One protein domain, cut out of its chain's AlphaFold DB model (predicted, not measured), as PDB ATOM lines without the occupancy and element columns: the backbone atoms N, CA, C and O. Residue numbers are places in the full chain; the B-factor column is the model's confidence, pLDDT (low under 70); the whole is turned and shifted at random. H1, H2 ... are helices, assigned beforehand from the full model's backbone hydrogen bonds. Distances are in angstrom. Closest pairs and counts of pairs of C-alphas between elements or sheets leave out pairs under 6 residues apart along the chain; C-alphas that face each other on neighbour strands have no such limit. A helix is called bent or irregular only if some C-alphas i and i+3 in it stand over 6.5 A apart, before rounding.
ATOM      1  N   SER A  12      10.301  -1.927 -48.321       93.94
ATOM      2  CA  SER A  12       9.011  -1.592 -48.939       93.94
ATOM      3  C   SER A  12       8.292  -0.407 -48.277       93.94
ATOM      4  O   SER A  12       7.561   0.320 -48.949       93.94
ATOM      5  N   GLU A  13       8.488  -0.200 -46.975       95.31
ATOM      6  CA  GLU A  13       7.934   0.942 -46.240       95.31
ATOM      7  C   GLU A  13       8.719   2.207 -46.568       95.31
ATOM      8  O   GLU A  13       8.117   3.217 -46.928       95.31
ATOM      9  N   ALA A  14      10.053   2.128 -46.536       95.62
ATOM     10  CA  ALA A  14      10.931   3.234 -46.895       95.62
ATOM     11  C   ALA A  14      10.644   3.746 -48.318       95.62
ATOM     12  O   ALA A  14      10.524   4.952 -48.527       95.62
ATOM     13  N   GLU A  15      10.437   2.846 -49.285       95.75
ATOM     14  CA  GLU A  15      10.045   3.222 -50.649       95.75
ATOM     15  C   GLU A  15       8.694   3.949 -50.705       95.75
ATOM     16  O   GLU A  15       8.570   4.964 -51.397       95.75
ATOM     17  N   LYS A  16       7.675   3.456 -49.990       96.38
ATOM     18  CA  LYS A  16       6.344   4.088 -49.954       96.38
ATOM     19  C   LYS A  16       6.403   5.473 -49.318       96.38
ATOM     20  O   LYS A  16       5.874   6.421 -49.892       96.38
ATOM     21  N   VAL A  17       7.078   5.590 -48.175       96.81
ATOM     22  CA  VAL A  17       7.260   6.856 -47.454       96.81
ATOM     23  C   VAL A  17       8.034   7.850 -48.313       96.81
ATOM     24  O   VAL A  17       7.597   8.987 -48.463       96.81
ATOM     25  N   SER A  18       9.128   7.421 -48.947       96.12
ATOM     26  CA  SER A  18       9.916   8.273 -49.841       96.12
ATOM     27  C   SER A  18       9.069   8.827 -50.992       96.12
ATOM     28  O   SER A  18       9.015  10.041 -51.195       96.12
ATOM     29  N   ARG A  19       8.303   7.967 -51.681       96.62
ATOM     30  CA  ARG A  19       7.404   8.395 -52.768       96.62
ATOM     31  C   ARG A  19       6.318   9.358 -52.293       96.62
ATOM     32  O   ARG A  19       5.998  10.306 -53.006       96.62
ATOM     33  N   ALA A  20       5.744   9.124 -51.115       96.44
ATOM     34  CA  ALA A  20       4.744  10.015 -50.536       96.44
ATOM     35  C   ALA A  20       5.343  11.398 -50.231       96.44
ATOM     36  O   ALA A  20       4.766  12.415 -50.611       96.44
ATOM     37  N   ILE A  21       6.549  11.445 -49.655       96.12
ATOM     38  CA  ILE A  21       7.280  12.695 -49.405       96.12
ATOM     39  C   ILE A  21       7.574  13.438 -50.718       96.12
ATOM     40  O   ILE A  21       7.370  14.650 -50.798       96.12
ATOM     41  N   GLU A  22       8.014  12.739 -51.767       95.56
ATOM     42  CA  GLU A  22       8.258  13.335 -53.090       95.56
ATOM     43  C   GLU A  22       6.995  13.960 -53.696       95.56
ATOM     44  O   GLU A  22       7.060  15.028 -54.307       95.56
ATOM     45  N   ARG A  23       5.839  13.321 -53.486       95.25
ATOM     46  CA  ARG A  23       4.522  13.803 -53.933       95.25
ATOM     47  C   ARG A  23       3.897  14.843 -53.011       95.25
ATOM     48  O   ARG A  23       2.861  15.403 -53.357       95.25
ATOM     49  N   ARG A  24       4.534  15.129 -51.874       93.88
ATOM     50  CA  ARG A  24       4.011  15.978 -50.796       93.88
ATOM     51  C   ARG A  24       2.688  15.484 -50.213       93.88
ATOM     52  O   ARG A  24       1.801  16.265 -49.881       93.88
ATOM     53  N   GLU A  25       2.563  14.171 -50.110       94.62
ATOM     54  CA  GLU A  25       1.416  13.487 -49.529       94.62
ATOM     55  C   GLU A  25       1.694  13.130 -48.063       94.62
ATOM     56  O   GLU A  25       2.843  13.012 -47.627       94.62
ATOM     57  N   ASN A  26       0.626  12.925 -47.294       95.75
ATOM     58  CA  ASN A  26       0.743  12.424 -45.933       95.75
ATOM     59  C   ASN A  26       1.245  10.971 -45.949       95.75
ATOM     60  O   ASN A  26       0.563  10.072 -46.441       95.75
ATOM     61  N   PHE A  27       2.437  10.746 -45.398       96.12
ATOM     62  CA  PHE A  27       3.090   9.439 -45.393       96.12
ATOM     63  C   PHE A  27       2.773   8.592 -44.152       96.12
ATOM     64  O   PHE A  27       3.096   7.403 -44.147       96.12
ATOM     65  N   TYR A  28       2.167   9.168 -43.102       94.56
ATOM     66  CA  TYR A  28       1.996   8.494 -41.809       94.56
ATOM     67  C   TYR A  28       1.234   7.167 -41.940       94.56
ATOM     68  O   TYR A  28       1.627   6.162 -41.353       94.56
ATOM     69  N   GLY A  29       0.214   7.123 -42.803       92.38
ATOM     70  CA  GLY A  29      -0.589   5.921 -43.046       92.38
ATOM     71  C   GLY A  29       0.182   4.721 -43.616       92.38
ATOM     72  O   GLY A  29      -0.320   3.601 -43.555       92.38
ATOM     73  N   TYR A  30       1.395   4.915 -44.149       95.12
ATOM     74  CA  TYR A  30       2.246   3.807 -44.597       95.12
ATOM     75  C   TYR A  30       3.047   3.162 -43.467       95.12
ATOM     76  O   TYR A  30       3.476   2.024 -43.629       95.12
ATOM     77  N   ILE A  31       3.250   3.880 -42.360       95.00
ATOM     78  CA  ILE A  31       4.074   3.467 -41.221       95.00
ATOM     79  C   ILE A  31       3.424   3.885 -39.889       95.00
ATOM     80  O   ILE A  31       4.056   4.567 -39.091       95.00
ATOM     81  N   PRO A  32       2.162   3.523 -39.603       92.38
ATOM     82  CA  PRO A  32       1.455   4.046 -38.429       92.38
ATOM     83  C   PRO A  32       2.155   3.714 -37.098       92.38
ATOM     84  O   PRO A  32       2.165   4.541 -36.185       92.38
ATOM     85  N   SER A  33       2.791   2.543 -37.004       91.00
ATOM     86  CA  SER A  33       3.530   2.100 -35.813       91.00
ATOM     87  C   SER A  33       4.863   2.833 -35.622       91.00
ATOM     88  O   SER A  33       5.228   3.163 -34.497       91.00
ATOM     89  N   ASP A  34       5.573   3.122 -36.717       93.62
ATOM     90  CA  ASP A  34       6.927   3.698 -36.705       93.62
ATOM     91  C   ASP A  34       6.945   5.200 -37.029       93.62
ATOM     92  O   ASP A  34       7.979   5.865 -36.942       93.62
ATOM     93  N   GLY A  35       5.794   5.761 -37.403       94.19
ATOM     94  CA  GLY A  35       5.654   7.112 -37.933       94.19
ATOM     95  C   GLY A  35       6.085   8.181 -36.942       94.19
ATOM     96  O   GLY A  35       6.762   9.131 -37.326       94.19
ATOM     97  N   LEU A  36       5.778   7.988 -35.656       95.19
ATOM     98  CA  LEU A  36       6.240   8.883 -34.598       95.19
ATOM     99  C   LEU A  36       7.777   8.904 -34.522       95.19
ATOM    100  O   LEU A  36       8.374   9.975 -34.576       95.19
ATOM    101  N   ASP A  37       8.431   7.740 -34.471       95.25
ATOM    102  CA  ASP A  37       9.901   7.647 -34.444       95.25
ATOM    103  C   ASP A  37      10.555   8.197 -35.707       95.25
ATOM    104  O   ASP A  37      11.616   8.825 -35.650       95.25
ATOM    105  N   PHE A  38       9.942   7.952 -36.863       96.88
ATOM    106  CA  PHE A  38      10.412   8.486 -38.130       96.88
ATOM    107  C   PHE A  38      10.342  10.016 -38.156       96.88
ATOM    108  O   PHE A  38      11.334  10.659 -38.507       96.88
ATOM    109  N   ILE A  39       9.221  10.609 -37.729       97.50
ATOM    110  CA  ILE A  39       9.060  12.067 -37.664       97.50
ATOM    111  C   ILE A  39      10.062  12.672 -36.686       97.50
ATOM    112  O   ILE A  39      10.771  13.603 -37.058       97.50
ATOM    113  N   MET A  40      10.201  12.124 -35.478       96.81
ATOM    114  CA  MET A  40      11.100  12.685 -34.464       96.81
ATOM    115  C   MET A  40      12.563  12.762 -34.928       96.81
ATOM    116  O   MET A  40      13.277  13.688 -34.551       96.81
ATOM    117  N   ARG A  41      13.008  11.844 -35.794       96.62
ATOM    118  CA  ARG A  41      14.362  11.868 -36.378       96.62
ATOM    119  C   ARG A  41      14.504  12.791 -37.589       96.62
ATOM    120  O   ARG A  41      15.621  13.152 -37.949       96.62
ATOM    121  N   ASN A  42      13.396  13.171 -38.226       97.81
ATOM    122  CA  ASN A  42      13.402  13.831 -39.534       97.81
ATOM    123  C   ASN A  42      12.625  15.155 -39.598       97.81
ATOM    124  O   ASN A  42      12.613  15.773 -40.664       97.81
ATOM    125  N   TYR A  43      11.996  15.609 -38.510       98.00
ATOM    126  CA  TYR A  43      10.990  16.680 -38.542       98.00
ATOM    127  C   TYR A  43      11.477  17.966 -39.223       98.00
ATOM    128  O   TYR A  43      10.753  18.514 -40.045       98.00
ATOM    129  N   VAL A  44      12.726  18.386 -38.991       97.38
ATOM    130  CA  VAL A  44      13.312  19.570 -39.647       97.38
ATOM    131  C   VAL A  44      13.280  19.437 -41.174       97.38
ATOM    132  O   VAL A  44      12.828  20.336 -41.875       97.38
ATOM    133  N   ARG A  45      13.688  18.283 -41.710       96.12
ATOM    134  CA  ARG A  45      13.721  18.035 -43.162       96.12
ATOM    135  C   ARG A  45      12.322  17.846 -43.741       96.12
ATOM    136  O   ARG A  45      12.071  18.208 -44.887       96.12
ATOM    137  N   LEU A  46      11.416  17.255 -42.964       97.62
ATOM    138  CA  LEU A  46      10.012  17.116 -43.352       97.62
ATOM    139  C   LEU A  46       9.345  18.496 -43.456       97.62
ATOM    140  O   LEU A  46       8.620  18.743 -44.420       97.62
ATOM    141  N   ALA A  47       9.655  19.410 -42.531       97.31
ATOM    142  CA  ALA A  47       9.208  20.801 -42.570       97.31
ATOM    143  C   ALA A  47       9.769  21.544 -43.790       97.31
ATOM    144  O   ALA A  47       9.012  22.143 -44.547       97.31
ATOM    145  N   GLU A  48      11.072  21.421 -44.072       95.56
ATOM    146  CA  GLU A  48      11.701  22.005 -45.272       95.56
ATOM    147  C   GLU A  48      11.055  21.533 -46.589       95.56
ATOM    148  O   GLU A  48      11.091  22.238 -47.600       95.56
ATOM    149  N   ARG A  49      10.466  20.331 -46.600       94.19
ATOM    150  CA  ARG A  49       9.739  19.770 -47.750       94.19
ATOM    151  C   ARG A  49       8.237  20.076 -47.747       94.19
ATOM    152  O   ARG A  49       7.588  19.772 -48.748       94.19
ATOM    153  N   GLY A  50       7.704  20.687 -46.687       95.19
ATOM    154  CA  GLY A  50       6.283  21.011 -46.534       95.19
ATOM    155  C   GLY A  50       5.387  19.776 -46.411       95.19
ATOM    156  O   GLY A  50       4.313  19.743 -47.006       95.19
ATOM    157  N   VAL A  51       5.870  18.732 -45.730       96.94
ATOM    158  CA  VAL A  51       5.156  17.450 -45.552       96.94
ATOM    159  C   VAL A  51       5.023  17.037 -44.087       96.94
ATOM    160  O   VAL A  51       4.624  15.910 -43.796       96.94
ATOM    161  N   LEU A  52       5.397  17.916 -43.153       98.44
ATOM    162  CA  LEU A  52       5.414  17.601 -41.728       98.44
ATOM    163  C   LEU A  52       4.011  17.642 -41.122       98.44
ATOM    164  O   LEU A  52       3.660  16.757 -40.356       98.44
ATOM    165  N   GLU A  53       3.205  18.645 -41.462       98.19
ATOM    166  CA  GLU A  53       2.033  19.050 -40.684       98.19
ATOM    167  C   GLU A  53       0.975  17.949 -40.612       98.19
ATOM    168  O   GLU A  53       0.545  17.574 -39.525       98.19
ATOM    169  N   ALA A  54       0.575  17.398 -41.760       97.31
ATOM    170  CA  ALA A  54      -0.438  16.345 -41.808       97.31
ATOM    171  C   ALA A  54       0.045  15.056 -41.123       97.31
ATOM    172  O   ALA A  54      -0.672  14.487 -40.303       97.31
ATOM    173  N   ALA A  55       1.282  14.637 -41.408       97.75
ATOM    174  CA  ALA A  55       1.858  13.432 -40.820       97.75
ATOM    175  C   ALA A  55       2.062  13.573 -39.304       97.75
ATOM    176  O   ALA A  55       1.845  12.623 -38.556       97.75
ATOM    177  N   TRP A  56       2.453  14.764 -38.847       97.88
ATOM    178  CA  TRP A  56       2.623  15.062 -37.433       97.88
ATOM    179  C   TRP A  56       1.300  15.089 -36.684       97.88
ATOM    180  O   TRP A  56       1.218  14.511 -35.607       97.88
ATOM    181  N   LEU A  57       0.257  15.703 -37.246       96.62
ATOM    182  CA  LEU A  57      -1.073  15.696 -36.637       96.62
ATOM    183  C   LEU A  57      -1.601  14.269 -36.455       96.62
ATOM    184  O   LEU A  57      -2.085  13.942 -35.371       96.62
ATOM    185  N   ASP A  58      -1.460  13.416 -37.470       95.38
ATOM    186  CA  ASP A  58      -1.872  12.016 -37.360       95.38
ATOM    187  C   ASP A  58      -1.038  11.266 -36.319       95.38
ATOM    188  O   ASP A  58      -1.605  10.604 -35.450       95.38
ATOM    189  N   ALA A  59       0.289  11.408 -36.344       95.50
ATOM    190  CA  ALA A  59       1.154  10.789 -35.345       95.50
ATOM    191  C   ALA A  59       0.828  11.270 -33.924       95.50
ATOM    192  O   ALA A  59       0.822  10.469 -32.993       95.50
ATOM    193  N   TYR A  60       0.535  12.561 -33.752       94.81
ATOM    194  CA  TYR A  60       0.264  13.156 -32.451       94.81
ATOM    195  C   TYR A  60      -1.059  12.658 -31.853       94.81
ATOM    196  O   TYR A  60      -1.117  12.350 -30.667       94.81
ATOM    197  N   VAL A  61      -2.111  12.544 -32.673       91.31
ATOM    198  CA  VAL A  61      -3.433  12.062 -32.233       91.31
ATOM    199  C   VAL A  61      -3.422  10.571 -31.894       91.31
ATOM    200  O   VAL A  61      -4.129  10.151 -30.981       91.31
ATOM    201  N   HIS A  62      -2.631   9.768 -32.610       90.06
ATOM    202  CA  HIS A  62      -2.607   8.312 -32.436       90.06
ATOM    203  C   HIS A  62      -1.510   7.815 -31.482       90.06
ATOM    204  O   HIS A  62      -1.470   6.625 -31.164       90.06
ATOM    205  N   ALA A  63      -0.622   8.690 -31.009       87.06
ATOM    206  CA  ALA A  63       0.402   8.316 -30.042       87.06
ATOM    207  C   ALA A  63      -0.216   7.987 -28.674       87.06
ATOM    208  O   ALA A  63      -0.900   8.810 -28.071       87.06
ATOM    209  N   SER A  64       0.102   6.809 -28.132       75.88
ATOM    210  CA  SER A  64      -0.360   6.401 -26.796       75.88
ATOM    211  C   SER A  64       0.210   7.277 -25.673       75.88
ATOM    212  O   SER A  64      -0.471   7.537 -24.686       75.88
ATOM    213  N   HIS A  65       1.469   7.713 -25.801       80.19
ATOM    214  CA  HIS A  65       2.134   8.660 -24.900       80.19
ATOM    215  C   HIS A  65       3.445   9.176 -25.520       80.19
ATOM    216  O   HIS A  65       4.047   8.528 -26.376       80.19
ATOM    217  N   PHE A  66       3.954  10.307 -25.020       86.94
ATOM    218  CA  PHE A  66       5.204  10.932 -25.492       86.94
ATOM    219  C   PHE A  66       6.370  10.854 -24.493       86.94
ATOM    220  O   PHE A  66       7.385  11.525 -24.681       86.94
ATOM    221  N   GLU A  67       6.246  10.044 -23.433       83.75
ATOM    222  CA  GLU A  67       7.201  10.000 -22.310       83.75
ATOM    223  C   GLU A  67       8.667   9.860 -22.743       83.75
ATOM    224  O   GLU A  67       9.534  10.527 -22.186       83.75
ATOM    225  N   ARG A  68       8.943   9.063 -23.783       89.50
ATOM    226  CA  ARG A  68      10.310   8.806 -24.265       89.50
ATOM    227  C   ARG A  68      11.034  10.019 -24.861       89.50
ATOM    228  O   ARG A  68      12.256   9.986 -24.947       89.50
ATOM    229  N   TYR A  69      10.313  11.052 -25.304       91.12
ATOM    230  CA  TYR A  69      10.916  12.225 -25.957       91.12
ATOM    231  C   TYR A  69      10.921  13.471 -25.074       91.12
ATOM    232  O   TYR A  69      11.787  14.330 -25.229       91.12
ATOM    233  N   GLY A  70       9.959  13.576 -24.154       91.31
ATOM    234  CA  GLY A  70       9.765  14.765 -23.330       91.31
ATOM    235  C   GLY A  70       9.119  15.936 -24.081       91.31
ATOM    236  O   GLY A  70       9.081  15.988 -25.307       91.31
ATOM    237  N   LEU A  71       8.586  16.893 -23.315       91.44
ATOM    238  CA  LEU A  71       7.763  17.996 -23.825       91.44
ATOM    239  C   LEU A  71       8.493  18.885 -24.845       91.44
ATOM    240  O   LEU A  71       7.920  19.209 -25.880       91.44
ATOM    241  N   GLU A  72       9.750  19.244 -24.578       93.62
ATOM    242  CA  GLU A  72      10.524  20.150 -25.440       93.62
ATOM    243  C   GLU A  72      10.738  19.587 -26.848       93.62
ATOM    244  O   GLU A  72      10.679  20.319 -27.835       93.62
ATOM    245  N   ALA A  73      10.936  18.272 -26.968       95.62
ATOM    246  CA  ALA A  73      11.093  17.631 -28.265       95.62
ATOM    247  C   ALA A  73       9.782  17.670 -29.070       95.62
ATOM    248  O   ALA A  73       9.797  18.009 -30.248       95.62
ATOM    249  N   ILE A  74       8.643  17.398 -28.424       95.94
ATOM    250  CA  ILE A  74       7.309  17.483 -29.045       95.94
ATOM    251  C   ILE A  74       6.990  18.922 -29.462       95.94
ATOM    252  O   ILE A  74       6.525  19.158 -30.578       95.94
ATOM    253  N   ARG A  75       7.301  19.892 -28.593       96.38
ATOM    254  CA  ARG A  75       7.178  21.321 -28.890       96.38
ATOM    255  C   ARG A  75       8.015  21.710 -30.107       96.38
ATOM    256  O   ARG A  75       7.501  22.383 -30.990       96.38
ATOM    257  N   SER A  76       9.251  21.220 -30.196       97.88
ATOM    258  CA  SER A  76      10.161  21.524 -31.308       97.88
ATOM    259  C   SER A  76       9.617  21.055 -32.664       97.88
ATOM    260  O   SER A  76       9.855  21.705 -33.678       97.88
ATOM    261  N   VAL A  77       8.856  19.953 -32.699       98.31
ATOM    262  CA  VAL A  77       8.184  19.505 -33.929       98.31
ATOM    263  C   VAL A  77       7.064  20.470 -34.321       98.31
ATOM    264  O   VAL A  77       6.979  20.854 -35.485       98.31
ATOM    265  N   PHE A  78       6.242  20.913 -33.365       98.00
ATOM    266  CA  PHE A  78       5.218  21.930 -33.625       98.00
ATOM    267  C   PHE A  78       5.811  23.285 -34.033       98.00
ATOM    268  O   PHE A  78       5.256  23.935 -34.916       98.00
ATOM    269  N   ASP A  79       6.938  23.686 -33.442       98.06
ATOM    270  CA  ASP A  79       7.666  24.907 -33.805       98.06
ATOM    271  C   ASP A  79       8.250  24.842 -35.226       98.06
ATOM    272  O   ASP A  79       8.400  25.874 -35.878       98.06
ATOM    273  N   ALA A  80       8.560  23.642 -35.726       98.38
ATOM    274  CA  ALA A  80       9.046  23.441 -37.090       98.38
ATOM    275  C   ALA A  80       7.932  23.427 -38.149       98.38
ATOM    276  O   ALA A  80       8.226  23.614 -39.328       98.38
ATOM    277  N   CYS A  81       6.676  23.194 -37.762       98.38
ATOM    278  CA  CYS A  81       5.546  23.217 -38.687       98.38
ATOM    279  C   CYS A  81       5.341  24.613 -39.296       98.38
ATOM    280  O   CYS A  81       5.389  25.635 -38.607       98.38
ATOM    281  N   ASP A  82       4.965  24.664 -40.573       98.12
ATOM    282  CA  ASP A  82       4.374  25.859 -41.160       98.12
ATOM    283  C   ASP A  82       3.006  26.100 -40.507       98.12
ATOM    284  O   ASP A  82       2.034  25.365 -40.709       98.12
ATOM    285  N   ARG A  83       2.918  27.173 -39.716       97.19
ATOM    286  CA  ARG A  83       1.700  27.551 -38.992       97.19
ATOM    287  C   ARG A  83       0.485  27.699 -39.911       97.19
ATOM    288  O   ARG A  83      -0.621  27.333 -39.520       97.19
ATOM    289  N   LYS A  84       0.649  28.258 -41.112       97.44
ATOM    290  CA  LYS A  84      -0.463  28.472 -42.046       97.44
ATOM    291  C   LYS A  84      -0.946  27.140 -42.614       97.44
ATOM    292  O   LYS A  84      -2.157  26.936 -42.695       97.44
ATOM    293  N   ALA A  85      -0.030  26.245 -42.976       97.50
ATOM    294  CA  ALA A  85      -0.372  24.897 -43.412       97.50
ATOM    295  C   ALA A  85      -1.071  24.122 -42.284       97.50
ATOM    296  O   ALA A  85      -2.161  23.587 -42.495       97.50
ATOM    297  N   LEU A  86      -0.527  24.167 -41.066       97.56
ATOM    298  CA  LEU A  86      -1.098  23.503 -39.895       97.56
ATOM    299  C   LEU A  86      -2.527  23.988 -39.601       97.56
ATOM    300  O   LEU A  86      -3.444  23.179 -39.459       97.56
ATOM    301  N   LEU A  87      -2.746  25.307 -39.589       97.38
ATOM    302  CA  LEU A  87      -4.066  25.905 -39.364       97.38
ATOM    303  C   LEU A  87      -5.037  25.717 -40.534       97.38
ATOM    304  O   LEU A  87      -6.244  25.811 -40.328       97.38
ATOM    305  N   SER A  88      -4.549  25.433 -41.746       97.19
ATOM    306  CA  SER A  88      -5.419  25.049 -42.865       97.19
ATOM    307  C   SER A  88      -6.023  23.653 -42.677       97.19
ATOM    308  O   SER A  88      -7.147  23.416 -43.113       97.19
ATOM    309  N   ILE A  89      -5.308  22.759 -41.982       96.56
ATOM    310  CA  ILE A  89      -5.753  21.393 -41.677       96.56
ATOM    311  C   ILE A  89      -6.597  21.384 -40.396       96.56
ATOM    312  O   ILE A  89      -7.679  20.800 -40.357       96.56
ATOM    313  N   LYS A  90      -6.107  22.042 -39.338       97.19
ATOM    314  CA  LYS A  90      -6.733  22.098 -38.008       97.19
ATOM    315  C   LYS A  90      -6.921  23.554 -37.553       97.19
ATOM    316  O   LYS A  90      -6.150  24.056 -36.728       97.19
TER     317      LYS A  90
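This is residues 12 to 90 of the 189 residues of an uncharacterized protein of Brucella anthropi (UniProt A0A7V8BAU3). Three helices, H2, H3 and H4, make a small, rather loose up-and-down bundle with their centres in a triangle; H1 lies to one side of it, near H2, and the short H5 sits across the start of H3. The 79 printed residues hold five named helices, H1 to H5 in chain order, and no named strand: the class is all helix. The whole is compact, with a radius of gyration of the C-alphas of 11.7 A and spans of 31 by 27 by 20 A.

Find C-alpha 12 at (9.011, -1.592, -48.939); from there H1 runs through residue 23, 16.8 A. H2, residues 35 to 48, begins at (5.654, 7.112, -37.933) and spans 17.7 A; it is irregular, with C-alphas 41 and 44 8.4 A apart. Go on to H3, residues 52 to 62, 15.4 A, then H4, residues 71 to 80, 14.4 A. H5, residues 83 to 89, ends at (-5.753, 21.393, -41.677).

Look first at the bundle of H2, H3 and H4, up and down, each running against the one before. H2 and H3, a helical hairpin, touch at a shallow tilt of 21 degrees; their closest C-alphas, Leu 46 and Leu 52, are 4.9 A apart. H4 touches H2, closest at C-alphas 80 and 47, 6.1 A. H3 and H4 are close but not clearly touching, with C-alphas 56 and 77 closest at 7.9 A. H5 touches H3 at a steep tilt of 58 degrees, with C-alphas 86 and 53 closest at 5.5 A. H1 is close to but not clearly touching H2, with C-alphas 21 and 46 closest at 8.0 A. Every O i to N i+4 pair is within hydrogen-bond range in H1, H3, H4 and H5; in H2, 8 of 10 are.

The C-alphas farthest apart, Ser 12 and Lys 84, are 32.3 A apart. The printed part has no cut, the link from H1 to H2 is long, and no printed residue is under 70 in pLDDT.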